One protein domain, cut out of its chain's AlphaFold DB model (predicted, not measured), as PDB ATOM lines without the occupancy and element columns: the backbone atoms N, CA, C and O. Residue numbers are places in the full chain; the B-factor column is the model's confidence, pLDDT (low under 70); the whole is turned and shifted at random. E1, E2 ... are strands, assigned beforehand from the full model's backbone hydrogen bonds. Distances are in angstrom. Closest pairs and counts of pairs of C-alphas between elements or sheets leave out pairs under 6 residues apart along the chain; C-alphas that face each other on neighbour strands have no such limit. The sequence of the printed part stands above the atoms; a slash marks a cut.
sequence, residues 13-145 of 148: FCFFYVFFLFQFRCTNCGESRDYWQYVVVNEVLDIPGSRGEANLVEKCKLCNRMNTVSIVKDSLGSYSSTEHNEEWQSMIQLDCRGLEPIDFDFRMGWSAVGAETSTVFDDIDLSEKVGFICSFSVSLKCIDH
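Overview. This is residues 13 to 145 of the 148 residues of an uncharacterized protein of Angiostrongylus cantonensis (UniProt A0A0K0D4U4). Little structure is regular here: two small sheets, E3 E2 E7 and E4 E5 E6, sit partly face to face, and a third, E1 E8 E9, extends one end. The 133 printed residues have nine named strands, E1 to E9, and no named helix; the sheets are antiparallel, the class all strand, with 51 residues in strands. The whole is compact, radius of gyration of the C-alphas 16.1 A, but elongated, 51 by 31 by 24 A.

Along the chain. Find C-alpha 13 at (-29.665, 20.571, 41.886), where E1, residues 13 to 16, begins. Next come E2, 19 to 26, 20.8 A; E3, 37 to 40; E4, 56 to 59; E5, 66 to 71; E6, 93 to 97; E7, 99 to 105; E8, 108 to 114, 18.1 A; and E9, 120 to 125, ending at (-44.105, 21.343, 45.364).

Arrangement. Within hydrogen-bond range look for N 15 and O 111, 2.7 A, E1 to E8; N 112 and O 121, 2.8 A, in hairpin E8 and E9; N 25 and O 100, 2.8 A, E2 to E7; N 22 and O 37, 3.0 A, in hairpin E2 and E3. E4, E5 and E6 form a meander, each strand the antiparallel neighbour of the one before: see N 58 and O 67, 2.9 A, and N 70 and O 95, 2.9 A. The closest C-alphas of E3 and E4, Val 39 and Leu 56, are 6.1 A apart.

Size, cuts and confidence. The farthest C-alphas, Cys 63 and Thr 117, are 52.9 A apart. The printed part has no cut; links E3 to E4 and E5 to E6 are long. Residues under pLDDT 70 include 13 to 17 and 128 to 145.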
ATOM      1  N   PHE A  13     -29.691  19.421  42.798       49.09
ATOM      2  CA  PHE A  13     -29.665  20.571  41.886       49.09
ATOM      3  C   PHE A  13     -31.081  20.962  41.498       49.09
ATOM      4  O   PHE A  13     -31.756  20.142  40.882       49.09
ATOM      5  N   CYS A  14     -31.523  22.179  41.818       53.66
ATOM      6  CA  CYS A  14     -32.896  22.614  41.542       53.66
ATOM      7  C   CYS A  14     -33.016  23.388  40.211       53.66
ATOM      8  O   CYS A  14     -32.316  24.383  40.010       53.66
ATOM      9  N   PHE A  15     -33.919  22.949  39.332       52.66
ATOM     10  CA  PHE A  15     -34.292  23.558  38.053       52.66
ATOM     11  C   PHE A  15     -35.718  24.125  38.117       52.66
ATOM     12  O   PHE A  15     -36.567  23.634  38.859       52.66
ATOM     13  N   PHE A  16     -35.978  25.156  37.314       56.78
ATOM     14  CA  PHE A  16     -37.187  25.974  37.378       56.78
ATOM     15  C   PHE A  16     -38.053  25.732  36.150       56.78
ATOM     16  O   PHE A  16     -37.574  25.895  35.022       56.78
ATOM     17  N   TYR A  17     -39.350  25.494  36.341       59.53
ATOM     18  CA  TYR A  17     -40.315  25.731  35.276       59.53
ATOM     19  C   TYR A  17     -40.772  27.197  35.264       59.53
ATOM     20  O   TYR A  17     -41.615  27.616  36.043       59.53
ATOM     21  N   VAL A  18     -40.214  27.943  34.304       77.62
ATOM     22  CA  VAL A  18     -40.756  29.074  33.510       77.62
ATOM     23  C   VAL A  18     -41.340  30.307  34.227       77.62
ATOM     24  O   VAL A  18     -41.456  31.341  33.572       77.62
ATOM     25  N   PHE A  19     -41.669  30.296  35.519       82.94
ATOM     26  CA  PHE A  19     -42.266  31.450  36.195       82.94
ATOM     27  C   PHE A  19     -41.928  31.551  37.684       82.94
ATOM     28  O   PHE A  19     -41.617  30.577  38.356       82.94
ATOM     29  N   PHE A  20     -42.034  32.773  38.192       84.94
ATOM     30  CA  PHE A  20     -41.746  33.152  39.568       84.94
ATOM     31  C   PHE A  20     -42.936  33.930  40.130       84.94
ATOM     32  O   PHE A  20     -43.458  34.807  39.440       84.94
ATOM     33  N   LEU A  21     -43.370  33.637  41.359       88.19
ATOM     34  CA  LEU A  21     -44.464  34.376  41.990       88.19
ATOM     35  C   LEU A  21     -43.943  35.372  43.011       88.19
ATOM     36  O   LEU A  21     -43.360  34.996  44.024       88.19
ATOM     37  N   PHE A  22     -44.244  36.643  42.785       89.31
ATOM     38  CA  PHE A  22     -43.871  37.727  43.682       89.31
ATOM     39  C   PHE A  22     -45.101  38.490  44.157       89.31
ATOM     40  O   PHE A  22     -46.095  38.624  43.437       89.31
ATOM     41  N   GLN A  23     -45.014  39.044  45.360       90.56
ATOM     42  CA  GLN A  23     -45.810  40.208  45.728       90.56
ATOM     43  C   GLN A  23     -44.949  41.448  45.556       90.56
ATOM     44  O   GLN A  23     -43.790  41.463  45.969       90.56
ATOM     45  N   PHE A  24     -45.526  42.497  44.980       91.31
ATOM     46  CA  PHE A  24     -44.841  43.765  44.777       91.31
ATOM     47  C   PHE A  24     -45.523  44.899  45.533       91.31
ATOM     48  O   PHE A  24     -46.743  44.918  45.726       91.31
ATOM     49  N   ARG A  25     -44.714  45.889  45.899       92.44
ATOM     50  CA  ARG A  25     -45.141  47.188  46.409       92.44
ATOM     51  C   ARG A  25     -44.749  48.277  45.424       92.44
ATOM     52  O   ARG A  25     -43.604  48.352  44.984       92.44
ATOM     53  N   CYS A  26     -45.686  49.161  45.097       96.31
ATOM     54  CA  CYS A  26     -45.391  50.331  44.285       96.31
ATOM     55  C   CYS A  26     -44.534  51.319  45.082       96.31
ATOM     56  O   CYS A  26     -44.979  51.865  46.091       96.31
ATOM     57  N   THR A  27     -43.345  51.636  44.578       95.12
ATOM     58  CA  THR A  27     -42.404  52.536  45.268       95.12
ATOM     59  C   THR A  27     -42.847  54.001  45.258       95.12
ATOM     60  O   THR A  27     -42.321  54.815  46.005       95.12
ATOM     61  N   ASN A  28     -43.843  54.354  44.437       96.62
ATOM     62  CA  ASN A  28     -44.367  55.719  44.351       96.62
ATOM     63  C   ASN A  28     -45.421  56.050  45.417       96.62
ATOM     64  O   ASN A  28     -45.513  57.191  45.851       96.62
ATOM     65  N   CYS A  29     -46.273  55.088  45.774       97.06
ATOM     66  CA  CYS A  29     -47.430  55.333  46.647       97.06
ATOM     67  C   CYS A  29     -47.596  54.307  47.771       97.06
ATOM     68  O   CYS A  29     -48.497  54.459  48.588       97.06
ATOM     69  N   GLY A  30     -46.751  53.276  47.816       95.62
ATOM     70  CA  GLY A  30     -46.792  52.230  48.834       95.62
ATOM     71  C   GLY A  30     -47.859  51.157  48.619       95.62
ATOM     72  O   GLY A  30     -47.887  50.205  49.388       95.62
ATOM     73  N   GLU A  31     -48.701  51.270  47.586       96.56
ATOM     74  CA  GLU A  31     -49.742  50.279  47.288       96.56
ATOM     75  C   GLU A  31     -49.124  48.908  46.977       96.56
ATOM     76  O   GLU A  31     -48.299  48.790  46.066       96.56
ATOM     77  N   SER A  32     -49.560  47.878  47.699       93.38
ATOM     78  CA  SER A  32     -49.279  46.466  47.424       93.38
ATOM     79  C   SER A  32     -50.570  45.743  47.049       93.38
ATOM     80  O   SER A  32     -51.648  46.121  47.506       93.38
ATOM     81  N   ARG A  33     -50.479  44.696  46.228       81.44
ATOM     82  CA  ARG A  33     -51.660  43.905  45.845       81.44
ATOM     83  C   ARG A  33     -51.940  42.780  46.837       81.44
ATOM     84  O   ARG A  33     -51.044  42.311  47.527       81.44
ATOM     85  N   ASP A  34     -53.189  42.329  46.855       87.38
ATOM     86  CA  ASP A  34     -53.695  41.206  47.650       87.38
ATOM     87  C   ASP A  34     -53.529  39.839  46.957       87.38
ATOM     88  O   ASP A  34     -54.023  38.822  47.445       87.38
ATOM     89  N   TYR A  35     -52.832  39.795  45.818       88.12
ATOM     90  CA  TYR A  35     -52.604  38.580  45.045       88.12
ATOM     91  C   TYR A  35     -51.173  38.497  44.503       88.12
ATOM     92  O   TYR A  35     -50.498  39.505  44.296       88.12
ATOM     93  N   TRP A  36     -50.736  37.266  44.235       90.56
ATOM     94  CA  TRP A  36     -49.423  36.944  43.678       90.56
ATOM     95  C   TRP A  36     -49.342  37.236  42.181       90.56
ATOM     96  O   TRP A  36     -50.263  36.918  41.425       90.56
ATOM     97  N   GLN A  37     -48.220  37.796  41.746       91.62
ATOM     98  CA  GLN A  37     -47.967  38.158  40.358       91.62
ATOM     99  C   GLN A  37     -46.926  37.221  39.760       91.62
ATOM    100  O   GLN A  37     -45.864  37.017  40.344       91.62
ATOM    101  N   TYR A  38     -47.239  36.674  38.588       90.75
ATOM    102  CA  TYR A  38     -46.311  35.852  37.828       90.75
ATOM    103  C   TYR A  38     -45.314  36.742  37.090       90.75
ATOM    104  O   TYR A  38     -45.702  37.696  36.416       90.75
ATOM    105  N   VAL A  39     -44.037  36.402  37.203       90.62
ATOM    106  CA  VAL A  39     -42.966  36.884  36.333       90.62
ATOM    107  C   VAL A  39     -42.483  35.671  35.550       90.62
ATOM    108  O   VAL A  39     -41.860  34.770  36.111       90.62
ATOM    109  N   VAL A  40     -42.841  35.614  34.270       91.00
ATOM    110  CA  VAL A  40     -42.606  34.451  33.407       91.00
ATOM    111  C   VAL A  40     -41.351  34.691  32.564       91.00
ATOM    112  O   VAL A  40     -41.222  35.717  31.902       91.00
ATOM    113  N   VAL A  41     -40.419  33.736  32.574       88.12
ATOM    114  CA  VAL A  41     -39.092  33.834  31.933       88.12
ATOM    115  C   VAL A  41     -39.190  34.122  30.438       88.12
ATOM    116  O   VAL A  41     -38.470  34.968  29.917       88.12
ATOM    117  N   ASN A  42     -40.101  33.427  29.760       88.69
ATOM    118  CA  ASN A  42     -40.272  33.510  28.310       88.69
ATOM    119  C   ASN A  42     -41.358  34.512  27.887       88.69
ATOM    120  O   ASN A  42     -41.668  34.602  26.701       88.69
ATOM    121  N   GLU A  43     -41.960  35.230  28.836       91.50
ATOM    122  CA  GLU A  43     -42.939  36.272  28.539       91.50
ATOM    123  C   GLU A  43     -42.243  37.624  28.470       91.50
ATOM    124  O   GLU A  43     -41.495  38.001  29.369       91.50
ATOM    125  N   VAL A  44     -42.499  38.349  27.388       92.69
ATOM    126  CA  VAL A  44     -41.963  39.681  27.141       92.69
ATOM    127  C   VAL A  44     -43.116  40.538  26.631       92.69
ATOM    128  O   VAL A  44     -43.801  40.165  25.679       92.69
ATOM    129  N   LEU A  45     -43.370  41.651  27.313       96.38
ATOM    130  CA  LEU A  45     -44.509  42.536  27.096       96.38
ATOM    131  C   LEU A  45     -44.028  43.928  26.690       96.38
ATOM    132  O   LEU A  45     -43.140  44.495  27.331       96.38
ATOM    133  N   ASP A  46     -44.675  44.507  25.680       96.94
ATOM    134  CA  ASP A  46     -44.451  45.894  25.274       96.94
ATOM    135  C   ASP A  46     -44.816  46.868  26.400       96.94
ATOM    136  O   ASP A  46     -45.898  46.796  26.991       96.94
ATOM    137  N   ILE A  47     -43.941  47.841  26.666       96.25
ATOM    138  CA  ILE A  47     -44.212  48.898  27.643       96.25
ATOM    139  C   ILE A  47     -44.992  50.034  26.956       96.25
ATOM    140  O   ILE A  47     -44.452  50.697  26.063       96.25
ATOM    141  N   PRO A  48     -46.228  50.356  27.395       93.62
ATOM    142  CA  PRO A  48     -47.019  51.429  26.804       93.62
ATOM    143  C   PRO A  48     -46.278  52.771  26.786       93.62
ATOM    144  O   PRO A  48     -45.826  53.266  27.819       93.62
ATOM    145  N   GLY A  49     -46.183  53.384  25.604       91.06
ATOM    146  CA  GLY A  49     -45.518  54.679  25.422       91.06
ATOM    147  C   GLY A  49     -43.985  54.626  25.436       91.06
ATOM    148  O   GLY A  49     -43.345  55.677  25.457       91.06
ATOM    149  N   SER A  50     -43.392  53.433  25.402       92.88
ATOM    150  CA  SER A  50     -41.948  53.207  25.317       92.88
ATOM    151  C   SER A  50     -41.617  52.305  24.120       92.88
ATOM    152  O   SER A  50     -42.501  51.748  23.481       92.88
ATOM    153  N   ARG A  51     -40.324  52.191  23.793       91.69
ATOM    154  CA  ARG A  51     -39.791  51.188  22.848       91.69
ATOM    155  C   ARG A  51     -39.190  49.972  23.561       91.69
ATOM    156  O   ARG A  51     -38.554  49.151  22.915       91.69
ATOM    157  N   GLY A  52     -39.269  49.947  24.890       93.81
ATOM    158  CA  GLY A  52     -38.750  48.861  25.711       93.81
ATOM    159  C   GLY A  52     -39.807  47.804  25.989       93.81
ATOM    160  O   GLY A  52     -41.005  48.063  25.877       93.81
ATOM    161  N   GLU A  53     -39.331  46.652  26.437       96.44
ATOM    162  CA  GLU A  53     -40.141  45.504  26.819       96.44
ATOM    163  C   GLU A  53     -39.767  45.050  28.242       96.44
ATOM    164  O   GLU A  53     -38.681  45.376  28.742       96.44
ATOM    165  N   ALA A  54     -40.659  44.318  28.907       96.44
ATOM    166  CA  ALA A  54     -40.426  43.759  30.241       96.44
ATOM    167  C   ALA A  54     -41.207  42.456  30.464       96.44
ATOM    168  O   ALA A  54     -42.206  42.212  29.795       96.44
ATOM    169  N   ASN A  55     -40.794  41.639  31.437       95.38
ATOM    170  CA  ASN A  55     -41.498  40.395  31.791       95.38
ATOM    171  C   ASN A  55     -42.813  40.653  32.541       95.38
ATOM    172  O   ASN A  55     -43.716  39.825  32.531       95.38
ATOM    173  N   LEU A  56     -42.931  41.811  33.190       95.25
ATOM    174  CA  LEU A  56     -44.156  42.300  33.804       95.25
ATOM    175  C   LEU A  56     -44.289  43.790  33.503       95.25
ATOM    176  O   LEU A  56     -43.375  44.568  33.775       95.25
ATOM    177  N   VAL A  57     -45.450  44.197  32.996       96.56
ATOM    178  CA  VAL A  57     -45.820  45.602  32.807       96.56
ATOM    179  C   VAL A  57     -47.151  45.831  33.499       96.56
ATOM    180  O   VAL A  57     -48.156  45.213  33.146       96.56
ATOM    181  N   GLU A  58     -47.190  46.718  34.492       94.38
ATOM    182  CA  GLU A  58     -48.421  46.942  35.245       94.38
ATOM    183  C   GLU A  58     -48.643  48.380  35.694       94.38
ATOM    184  O   GLU A  58     -47.734  49.121  36.069       94.38
ATOM    185  N   LYS A  59     -49.910  48.796  35.636       95.62
ATOM    186  CA  LYS A  59     -50.335  50.116  36.084       95.62
ATOM    187  C   LYS A  59     -50.760  50.024  37.539       95.62
ATOM    188  O   LYS A  59     -51.671  49.257  37.865       95.62
ATOM    189  N   CYS A  60     -50.134  50.827  38.394       95.62
ATOM    190  CA  CYS A  60     -50.541  50.949  39.786       95.62
ATOM    191  C   CYS A  60     -51.995  51.438  39.857       95.62
ATOM    192  O   CYS A  60     -52.326  52.491  39.306       95.62
ATOM    193  N   LYS A  61     -52.859  50.690  40.552       93.94
ATOM    194  CA  LYS A  61     -54.288  51.021  40.680       93.94
ATOM    195  C   LYS A  61     -54.538  52.306  41.477       93.94
ATOM    196  O   LYS A  61     -55.534  52.973  41.223       93.94
ATOM    197  N   LEU A  62     -53.633  52.659  42.393       96.44
ATOM    198  CA  LEU A  62     -53.760  53.847  43.235       96.44
ATOM    199  C   LEU A  62     -53.227  55.108  42.540       96.44
ATOM    200  O   LEU A  62     -53.970  56.055  42.302       96.44
ATOM    201  N   CYS A  63     -51.938  55.128  42.181       97.06
ATOM    202  CA  CYS A  63     -51.289  56.331  41.640       97.06
ATOM    203  C   CYS A  63     -51.207  56.387  40.109       97.06
ATOM    204  O   CYS A  63     -50.651  57.336  39.565       97.06
ATOM    205  N   ASN A  64     -51.735  55.385  39.401       96.12
ATOM    206  CA  ASN A  64     -51.718  55.284  37.938       96.12
ATOM    207  C   ASN A  64     -50.327  55.219  37.280       96.12
ATOM    208  O   ASN A  64     -50.252  55.211  36.050       96.12
ATOM    209  N   ARG A  65     -49.240  55.139  38.060       94.81
ATOM    210  CA  ARG A  65     -47.875  54.983  37.543       94.81
ATOM    211  C   ARG A  65     -47.742  53.670  36.769       94.81
ATOM    212  O   ARG A  65     -48.241  52.637  37.213       94.81
ATOM    213  N   MET A  66     -47.068  53.735  35.623       96.19
ATOM    214  CA  MET A  66     -46.664  52.559  34.858       96.19
ATOM    215  C   MET A  66     -45.378  51.995  35.459       96.19
ATOM    216  O   MET A  66     -44.383  52.715  35.547       96.19
ATOM    217  N   ASN A  67     -45.419  50.737  35.884       96.00
ATOM    218  CA  ASN A  67     -44.295  50.037  36.483       96.00
ATOM    219  C   ASN A  67     -43.918  48.815  35.649       96.00
ATOM    220  O   ASN A  67     -44.762  48.257  34.942       96.00
ATOM    221  N   THR A  68     -42.662  48.392  35.757       96.62
ATOM    222  CA  THR A  68     -42.146  47.238  35.017       96.62
ATOM    223  C   THR A  68     -41.220  46.386  35.870       96.62
ATOM    224  O   THR A  68     -40.531  46.910  36.747       96.62
ATOM    225  N   VAL A  69     -41.168  45.089  35.579       95.38
ATOM    226  CA  VAL A  69     -40.164  44.161  36.109       95.38
ATOM    227  C   VAL A  69     -39.610  43.351  34.947       95.38
ATOM    228  O   VAL A  69     -40.374  42.730  34.208       95.38
ATOM    229  N   SER A  70     -38.291  43.356  34.790       93.44
ATOM    230  CA  SER A  70     -37.588  42.570  33.777       93.44
ATOM    231  C   SER A  70     -36.623  41.606  34.445       93.44
ATOM    232  O   SER A  70     -35.933  41.962  35.396       93.44
ATOM    233  N   ILE A  71     -36.543  40.386  33.933       90.44
ATOM    234  CA  ILE A  71     -35.540  39.415  34.348       90.44
ATOM    235  C   ILE A  71     -34.222  39.822  33.701       90.44
ATOM    236  O   ILE A  71     -34.137  40.006  32.484       90.44
ATOM    237  N   VAL A  72     -33.178  39.978  34.514       87.88
ATOM    238  CA  VAL A  72     -31.846  40.288  33.996       87.88
ATOM    239  C   VAL A  72     -31.359  39.087  33.190       87.88
ATOM    240  O   VAL A  72     -31.415  37.943  33.652       87.88
ATOM    241  N   LYS A  73     -30.889  39.341  31.970       87.25
ATOM    242  CA  LYS A  73     -30.388  38.292  31.083       87.25
ATOM    243  C   LYS A  73     -29.266  37.501  31.767       87.25
ATOM    244  O   LYS A  73     -28.419  38.091  32.432       87.25
ATOM    245  N   ASP A  74     -29.280  36.181  31.592       87.19
ATOM    246  CA  ASP A  74     -28.281  35.251  32.135       87.19
ATOM    247  C   ASP A  74     -28.198  35.250  33.682       87.19
ATOM    248  O   ASP A  74     -27.224  34.766  34.252       87.19
ATOM    249  N   SER A  75     -29.223  35.774  34.374       83.50
ATOM    250  CA  SER A  75     -29.279  35.813  35.846       83.50
ATOM    251  C   SER A  75     -29.997  34.632  36.496       83.50
ATOM    252  O   SER A  75     -30.004  34.531  37.723       83.50
ATOM    253  N   LEU A  76     -30.620  33.767  35.692       83.06
ATOM    254  CA  LEU A  76     -31.260  32.554  36.185       83.06
ATOM    255  C   LEU A  76     -30.173  31.588  36.656       83.06
ATOM    256  O   LEU A  76     -29.403  31.063  35.853       83.06
ATOM    257  N   GLY A  77     -30.102  31.409  37.969       78.38
ATOM    258  CA  GLY A  77     -29.204  30.473  38.631       78.38
ATOM    259  C   GLY A  77     -29.898  29.153  38.927       78.38
ATOM    260  O   GLY A  77     -31.074  28.988  38.640       78.38
ATOM    261  N   SER A  78     -29.168  28.228  39.538       77.81
ATOM    262  CA  SER A  78     -29.687  26.995  40.133       77.81
ATOM    263  C   SER A  78     -29.173  26.891  41.556       77.81
ATOM    264  O   SER A  78     -28.070  27.358  41.840       77.81
ATOM    265  N   TYR A  79     -29.924  26.230  42.429       76.12
ATOM    266  CA  TYR A  79     -29.448  25.948  43.777       76.12
ATOM    267  C   TYR A  79     -28.657  24.633  43.793       76.12
ATOM    268  O   TYR A  79     -29.172  23.613  43.330       76.12
ATOM    269  N   SER A  80     -27.433  24.668  44.330       77.38
ATOM    270  CA  SER A  80     -26.554  23.505  44.515       77.38
ATOM    271  C   SER A  80     -26.309  23.251  46.001       77.38
ATOM    272  O   SER A  80     -25.660  24.058  46.670       77.38
ATOM    273  N   SER A  81     -26.774  22.117  46.534       71.06
ATOM    274  CA  SER A  81     -26.427  21.721  47.908       71.06
ATOM    275  C   SER A  81     -25.135  20.915  48.027       71.06
ATOM    276  O   SER A  81     -24.760  20.533  49.130       71.06
ATOM    277  N   THR A  82     -24.419  20.629  46.941       74.00
ATOM    278  CA  THR A  82     -23.081  20.018  47.042       74.00
ATOM    279  C   THR A  82     -21.999  21.062  47.285       74.00
ATOM    280  O   THR A  82     -21.051  20.794  48.017       74.00
ATOM    281  N   GLU A  83     -22.141  22.241  46.682       74.31
ATOM    282  CA  GLU A  83     -21.127  23.301  46.737       74.31
ATOM    283  C   GLU A  83     -21.422  24.331  47.828       74.31
ATOM    284  O   GLU A  83     -20.504  24.802  48.493       74.31
ATOM    285  N   HIS A  84     -22.703  24.651  48.033       70.56
ATOM    286  CA  HIS A  84     -23.144  25.819  48.796       70.56
ATOM    287  C   HIS A  84     -24.369  25.482  49.662       70.56
ATOM    288  O   HIS A  84     -25.367  26.209  49.686       70.56
ATOM    289  N   ASN A  85     -24.319  24.325  50.338       70.94
ATOM    290  CA  ASN A  85     -25.423  23.872  51.179       70.94
ATOM    291  C   ASN A  85     -25.714  24.872  52.299       70.94
ATOM    292  O   ASN A  85     -24.804  25.243  53.033       70.94
ATOM    293  N   GLU A  86     -26.983  25.235  52.477       69.75
ATOM    294  CA  GLU A  86     -27.426  26.162  53.528       69.75
ATOM    295  C   GLU A  86     -26.843  27.593  53.386       69.75
ATOM    296  O   GLU A  86     -26.934  28.397  54.315       69.75
ATOM    297  N   GLU A  87     -26.284  27.941  52.217       71.75
ATOM    298  CA  GLU A  87     -25.704  29.260  51.914       71.75
ATOM    299  C   GLU A  87     -26.571  30.101  50.968       71.75
ATOM    300  O   GLU A  87     -27.402  29.567  50.218       71.75
ATOM    301  N   TRP A  88     -26.379  31.440  50.993       69.81
ATOM    302  CA  TRP A  88     -27.121  32.329  50.091       69.81
ATOM    303  C   TRP A  88     -26.690  32.128  48.630       69.81
ATOM    304  O   TRP A  88     -25.544  32.401  48.288       69.81
ATOM    305  N   GLN A  89     -27.616  31.721  47.756       75.50
ATOM    306  CA  GLN A  89     -27.399  31.521  46.319       75.50
ATOM    307  C   GLN A  89     -28.380  32.372  45.502       75.50
ATOM    308  O   GLN A  89     -29.566  32.461  45.813       75.50
ATOM    309  N   SER A  90     -27.899  33.047  44.457       74.44
ATOM    310  CA  SER A  90     -28.769  33.864  43.605       74.44
ATOM    311  C   SER A  90     -29.482  32.980  42.585       74.44
ATOM    312  O   SER A  90     -28.834  32.280  41.815       74.44
ATOM    313  N   MET A  91     -30.813  33.025  42.589       77.12
ATOM    314  CA  MET A  91     -31.658  32.233  41.684       77.12
ATOM    315  C   MET A  91     -32.160  33.051  40.498       77.12
ATOM    316  O   MET A  91     -32.340  32.525  39.407       77.12
ATOM    317  N   ILE A  92     -32.409  34.341  40.717       82.50
ATOM    318  CA  ILE A  92     -32.886  35.271  39.701       82.50
ATOM    319  C   ILE A  92     -32.510  36.696  40.104       82.50
ATOM    320  O   ILE A  92     -32.501  37.043  41.292       82.50
ATOM    321  N   GLN A  93     -32.221  37.535  39.112       84.62
ATOM    322  CA  GLN A  93     -32.079  38.976  39.299       84.62
ATOM    323  C   GLN A  93     -33.154  39.713  38.502       84.62
ATOM    324  O   GLN A  93     -33.467  39.350  37.365       84.62
ATOM    325  N   LEU A  94     -33.707  40.764  39.108       88.62
ATOM    326  CA  LEU A  94     -34.793  41.558  38.538       88.62
ATOM    327  C   LEU A  94     -34.359  43.027  38.377       88.62
ATOM    328  O   LEU A  94     -33.870  43.642  39.327       88.62
ATOM    329  N   ASP A  95     -34.575  43.607  37.194       91.44
ATOM    330  CA  ASP A  95     -34.609  45.061  36.966       91.44
ATOM    331  C   ASP A  95     -36.044  45.537  37.233       91.44
ATOM    332  O   ASP A  95     -36.948  45.339  36.414       91.44
ATOM    333  N   CYS A  96     -36.264  46.116  38.416       91.50
ATOM    334  CA  CYS A  96     -37.569  46.611  38.840       91.50
ATOM    335  C   CYS A  96     -37.642  48.137  38.694       91.50
ATOM    336  O   CYS A  96     -36.830  48.881  39.246       91.50
ATOM    337  N   ARG A  97     -38.675  48.633  38.004       94.38
ATOM    338  CA  ARG A  97     -38.921  50.071  37.814       94.38
ATOM    339  C   ARG A  97     -40.286  50.449  38.364       94.38
ATOM    340  O   ARG A  97     -41.314  50.181  37.750       94.38
ATOM    341  N   GLY A  98     -40.293  51.118  39.518       92.88
ATOM    342  CA  GLY A  98     -41.524  51.568  40.188       92.88
ATOM    343  C   GLY A  98     -42.213  50.507  41.057       92.88
ATOM    344  O   GLY A  98     -43.242  50.802  41.673       92.88
ATOM    345  N   LEU A  99     -41.634  49.306  41.131       92.50
ATOM    346  CA  LEU A  99     -42.038  48.200  41.997       92.50
ATOM    347  C   LEU A  99     -40.848  47.711  42.815       92.50
ATOM    348  O   LEU A  99     -39.712  47.791  42.364       92.50
ATOM    349  N   GLU A 100     -41.143  47.181  43.991       89.06
ATOM    350  CA  GLU A 100     -40.206  46.513  44.888       89.06
ATOM    351  C   GLU A 100     -40.835  45.170  45.286       89.06
ATOM    352  O   GLU A 100     -41.990  45.177  45.735       89.06
ATOM    353  N   PRO A 101     -40.165  44.020  45.097       87.88
ATOM    354  CA  PRO A 101     -40.668  42.752  45.604       87.88
ATOM    355  C   PRO A 101     -40.675  42.769  47.134       87.88
ATOM    356  O   PRO A 101     -39.681  43.122  47.762       87.88
ATOM    357  N   ILE A 102     -41.794  42.372  47.728       88.12
ATOM    358  CA  ILE A 102     -41.993  42.330  49.184       88.12
ATOM    359  C   ILE A 102     -42.209  40.912  49.718       88.12
ATOM    360  O   ILE A 102     -42.070  40.696  50.919       88.12
ATOM    361  N   ASP A 103     -42.544  39.957  48.848       87.44
ATOM    362  CA  ASP A 103     -42.650  38.535  49.184       87.44
ATOM    363  C   ASP A 103     -42.428  37.680  47.923       87.44
ATOM    364  O   ASP A 103     -42.600  38.164  46.796       87.44
ATOM    365  N   PHE A 104     -42.062  36.414  48.115       83.75
ATOM    366  CA  PHE A 104     -41.832  35.430  47.055       83.75
ATOM    367  C   PHE A 104     -42.426  34.065  47.440       83.75
ATOM    368  O   PHE A 104     -42.380  33.667  48.604       83.75
ATOM    369  N   ASP A 105     -42.975  33.346  46.463       82.81
ATOM    370  CA  ASP A 105     -43.573  32.022  46.652       82.81
ATOM    371  C   ASP A 105     -43.079  31.060  45.567       82.81
ATOM    372  O   ASP A 105     -43.248  31.306  44.370       82.81
ATOM    373  N   PHE A 106     -42.454  29.964  46.001       76.25
ATOM    374  CA  PHE A 106     -41.888  28.953  45.116       76.25
ATOM    375  C   PHE A 106     -42.990  28.109  44.457       76.25
ATOM    376  O   PHE A 106     -42.852  27.757  43.288       76.25
ATOM    377  N   ARG A 107     -44.098  27.822  45.156       81.38
ATOM    378  CA  ARG A 107     -45.161  26.902  44.702       81.38
ATOM    379  C   ARG A 107     -44.615  25.609  44.062       81.38
ATOM    380  O   ARG A 107     -43.590  25.090  44.484       81.38
ATOM    381  N   MET A 108     -45.325  25.075  43.070       78.44
ATOM    382  CA  MET A 108     -44.973  23.876  42.309       78.44
ATOM    383  C   MET A 108     -44.244  24.203  41.005       78.44
ATOM    384  O   MET A 108     -44.302  25.334  40.525       78.44
ATOM    385  N   GLY A 109     -43.646  23.178  40.397       74.81
ATOM    386  CA  GLY A 109     -42.948  23.288  39.110       74.81
ATOM    387  C   GLY A 109     -41.429  23.321  39.253       74.81
ATOM    388  O   GLY A 109     -40.734  23.881  38.407       74.81
ATOM    389  N   TRP A 110     -40.907  22.746  40.331       78.94
ATOM    390  CA  TRP A 110     -39.472  22.596  40.537       78.94
ATOM    391  C   TRP A 110     -39.038  21.194  40.152       78.94
ATOM    392  O   TRP A 110     -39.755  20.227  40.405       78.94
ATOM    393  N   SER A 111     -37.849  21.084  39.579       79.00
ATOM    394  CA  SER A 111     -37.207  19.795  39.353       79.00
ATOM    395  C   SER A 111     -35.912  19.725  40.137       79.00
ATOM    396  O   SER A 111     -35.214  20.724  40.256       79.00
ATOM    397  N   ALA A 112     -35.561  18.554  40.649       80.31
ATOM    398  CA  ALA A 112     -34.297  18.310  41.316       80.31
ATOM    399  C   ALA A 112     -33.533  17.165  40.654       80.31
ATOM    400  O   ALA A 112     -34.135  16.197  40.197       80.31
ATOM    401  N   VAL A 113     -32.204  17.231  40.653       77.69
ATOM    402  CA  VAL A 113     -31.349  16.092  40.288       77.69
ATOM    403  C   VAL A 113     -30.564  15.644  41.510       77.69
ATOM    404  O   VAL A 113     -29.846  16.452  42.100       77.69
ATOM    405  N   GLY A 114     -30.700  14.371  41.884       74.81
ATOM    406  CA  GLY A 114     -29.931  13.769  42.972       74.81
ATOM    407  C   GLY A 114     -28.445  13.733  42.623       74.81
ATOM    408  O   GLY A 114     -28.071  13.183  41.587       74.81
ATOM    409  N   ALA A 115     -27.593  14.309  43.470       71.69
ATOM    410  CA  ALA A 115     -26.187  14.534  43.129       71.69
ATOM    411  C   ALA A 115     -25.388  13.242  42.905       71.69
ATOM    412  O   ALA A 115     -24.491  13.212  42.068       71.69
ATOM    413  N   GLU A 116     -25.707  12.177  43.641       76.44
ATOM    414  CA  GLU A 116     -24.979  10.906  43.554       76.44
ATOM    415  C   GLU A 116     -25.593   9.950  42.529       76.44
ATOM    416  O   GLU A 116     -24.890   9.204  41.849       76.44
ATOM    417  N   THR A 117     -26.920   9.975  42.402       76.88
ATOM    418  CA  THR A 117     -27.669   8.995  41.606       76.88
ATOM    419  C   THR A 117     -28.043   9.505  40.218       76.88
ATOM    420  O   THR A 117     -28.466   8.715  39.378       76.88
ATOM    421  N   SER A 118     -27.910  10.814  39.966       78.88
ATOM    422  CA  SER A 118     -28.442  11.496  38.774       78.88
ATOM    423  C   SER A 118     -29.949  11.279  38.560       78.88
ATOM    424  O   SER A 118     -30.458  11.477  37.457       78.88
ATOM    425  N   THR A 119     -30.675  10.865  39.605       79.25
ATOM    426  CA  THR A 119     -32.126  10.663  39.546       79.25
ATOM    427  C   THR A 119     -32.810  12.017  39.433       79.25
ATOM    428  O   THR A 119     -32.518  12.915  40.222       79.25
ATOM    429  N   VAL A 120     -33.716  12.153  38.467       81.19
ATOM    430  CA  VAL A 120     -34.517  13.364  38.271       81.19
ATOM    431  C   VAL A 120     -35.817  13.237  39.059       81.19
ATOM    432  O   VAL A 120     -36.506  12.219  38.975       81.19
ATOM    433  N   PHE A 121     -36.137  14.276  39.815       79.00
ATOM    434  CA  PHE A 121     -37.395  14.459  40.522       79.00
ATOM    435  C   PHE A 121     -38.091  15.663  39.898       79.00
ATOM    436  O   PHE A 121     -37.548  16.758  39.963       79.00
ATOM    437  N   ASP A 122     -39.253  15.473  39.287       81.50
ATOM    438  CA  ASP A 122     -40.029  16.547  38.658       81.50
ATOM    439  C   ASP A 122     -41.258  16.914  39.501       81.50
ATOM    440  O   ASP A 122     -41.628  16.185  40.425       81.50
ATOM    441  N   ASP A 123     -41.887  18.045  39.163       79.88
ATOM    442  CA  ASP A 123     -43.127  18.543  39.777       79.88
ATOM    443  C   ASP A 123     -43.060  18.678  41.310       79.88
ATOM    444  O   ASP A 123     -44.049  18.484  42.021       79.88
ATOM    445  N   ILE A 124     -41.887  19.043  41.832       79.56
ATOM    446  CA  ILE A 124     -41.676  19.277  43.259       79.56
ATOM    447  C   ILE A 124     -42.500  20.495  43.683       79.56
ATOM    448  O   ILE A 124     -42.405  21.579  43.093       79.56
ATOM    449  N   ASP A 125     -43.313  20.301  44.721       79.12
ATOM    450  CA  ASP A 125     -44.105  21.343  45.364       79.12
ATOM    451  C   ASP A 125     -43.355  21.914  46.573       79.12
ATOM    452  O   ASP A 125     -43.083  21.215  47.548       79.12
ATOM    453  N   LEU A 126     -43.029  23.202  46.492       76.94
ATOM    454  CA  LEU A 126     -42.377  23.996  47.530       76.94
ATOM    455  C   LEU A 126     -43.337  25.054  48.123       76.94
ATOM    456  O   LEU A 126     -42.886  26.060  48.672       76.94
ATOM    457  N   SER A 127     -44.660  24.858  48.000       73.56
ATOM    458  CA  SER A 127     -45.693  25.767  48.536       73.56
ATOM    459  C   SER A 127     -45.862  25.692  50.057       73.56
ATOM    460  O   SER A 127     -46.240  26.676  50.704       73.56
ATOM    461  N   GLU A 128     -45.594  24.530  50.652       65.69
ATOM    462  CA  GLU A 128     -45.675  24.334  52.091       65.69
ATOM    463  C   GLU A 128     -44.536  25.094  52.787       65.69
ATOM    464  O   GLU A 128     -43.388  24.659  52.810       65.69
ATOM    465  N   LYS A 129     -44.867  26.221  53.439       60.41
ATOM    466  CA  LYS A 129     -43.974  26.956  54.365       60.41
ATOM    467  C   LYS A 129     -43.714  26.159  55.665       60.41
ATOM    468  O   LYS A 129     -43.742  26.712  56.765       60.41
ATOM    469  N   VAL A 130     -43.551  24.839  55.580       36.19
ATOM    470  CA  VAL A 130     -43.438  23.916  56.717       36.19
ATOM    471  C   VAL A 130     -41.993  23.851  57.158       36.19
ATOM    472  O   VAL A 130     -41.267  22.996  56.681       36.19
ATOM    473  N   GLY A 131     -41.564  24.737  58.063       34.50
ATOM    474  CA  GLY A 131     -40.328  24.575  58.855       34.50
ATOM    475  C   GLY A 131     -39.009  24.487  58.076       34.50
ATOM    476  O   GLY A 131     -37.943  24.595  58.674       34.50
ATOM    477  N   PHE A 132     -39.068  24.389  56.756       29.44
ATOM    478  CA  PHE A 132     -38.077  24.832  55.824       29.44
ATOM    479  C   PHE A 132     -38.186  26.352  55.851       29.44
ATOM    480  O   PHE A 132     -38.817  27.004  55.024       29.44
ATOM    481  N   ILE A 133     -37.440  26.941  56.784       30.48
ATOM    482  CA  ILE A 133     -36.443  27.867  56.273       30.48
ATOM    483  C   ILE A 133     -35.808  27.075  55.131       30.48
ATOM    484  O   ILE A 133     -35.118  26.084  55.369       30.48
ATOM    485  N   CYS A 134     -36.145  27.406  53.886       29.50
ATOM    486  CA  CYS A 134     -35.157  27.240  52.850       29.50
ATOM    487  C   CYS A 134     -33.943  27.985  53.409       29.50
ATOM    488  O   CYS A 134     -33.820  29.195  53.280       29.50
ATOM    489  N   SER A 135     -33.068  27.249  54.094       29.36
ATOM    490  CA  SER A 135     -31.687  27.649  54.310       29.36
ATOM    491  C   SER A 135     -30.997  27.747  52.947       29.36
ATOM    492  O   SER A 135     -29.862  28.190  52.867       29.36
ATOM    493  N   PHE A 136     -31.694  27.388  51.861       35.38
ATOM    494  CA  PHE A 136     -31.479  27.880  50.508       35.38
ATOM    495  C   PHE A 136     -31.783  29.353  50.516       35.38
ATOM    496  O   PHE A 136     -32.900  29.844  50.374       35.38
ATOM    497  N   SER A 137     -30.722  30.043  50.807       35.22
ATOM    498  CA  SER A 137     -30.719  31.418  51.157       35.22
ATOM    499  C   SER A 137     -30.797  32.139  49.785       35.22
ATOM    500  O   SER A 137     -29.835  32.570  49.165       35.22
ATOM    501  N   VAL A 138     -31.985  32.181  49.180       40.47
ATOM    502  CA  VAL A 138     -32.129  32.677  47.807       40.47
ATOM    503  C   VAL A 138     -32.043  34.197  47.777       40.47
ATOM    504  O   VAL A 138     -32.966  34.897  48.185       40.47
ATOM    505  N   SER A 139     -30.927  34.728  47.281       36.00
ATOM    506  CA  SER A 139     -30.764  36.175  47.137       36.00
ATOM    507  C   SER A 139     -31.438  36.642  45.852       36.00
ATOM    508  O   SER A 139     -30.920  36.443  44.749       36.00
ATOM    509  N   LEU A 140     -32.584  37.296  46.018       39.31
ATOM    510  CA  LEU A 140     -33.217  38.116  44.995       39.31
ATOM    511  C   LEU A 140     -32.500  39.461  44.970       39.31
ATOM    512  O   LEU A 140     -32.634  40.265  45.891       39.31
ATOM    513  N   LYS A 141     -31.705  39.707  43.928       37.41
ATOM    514  CA  LYS A 141     -31.080  41.016  43.750       37.41
ATOM    515  C   LYS A 141     -31.973  41.859  42.849       37.41
ATOM    516  O   LYS A 141     -32.045  41.609  41.647       37.41
ATOM    517  N   CYS A 142     -32.647  42.842  43.440       33.91
ATOM    518  CA  CYS A 142     -33.220  43.943  42.676       33.91
ATOM    519  C   CYS A 142     -32.121  44.952  42.367       33.91
ATOM    520  O   CYS A 142     -31.388  45.383  43.258       33.91
ATOM    521  N   ILE A 143     -31.980  45.300  41.092       45.84
ATOM    522  CA  ILE A 143     -31.173  46.453  40.701       45.84
ATOM    523  C   ILE A 143     -32.092  47.665  40.830       45.84
ATOM    524  O   ILE A 143     -32.840  47.992  39.912       45.84
ATOM    525  N   ASP A 144     -32.077  48.302  41.998       37.59
ATOM    526  CA  ASP A 144     -32.861  49.512  42.219       37.59
ATOM    527  C   ASP A 144     -32.277  50.664  41.397       37.59
ATOM    528  O   ASP A 144     -31.231  51.233  41.713       37.59
ATOM    529  N   HIS A 145     -32.982  51.056  40.337       38.38
ATOM    530  CA  HIS A 145     -32.676  52.264  39.571       38.38
ATOM    531  C   HIS A 145     -33.240  53.530  40.249       38.38
ATOM    532  O   HIS A 145     -33.932  54.318  39.613       38.38
TER     533      HIS A 145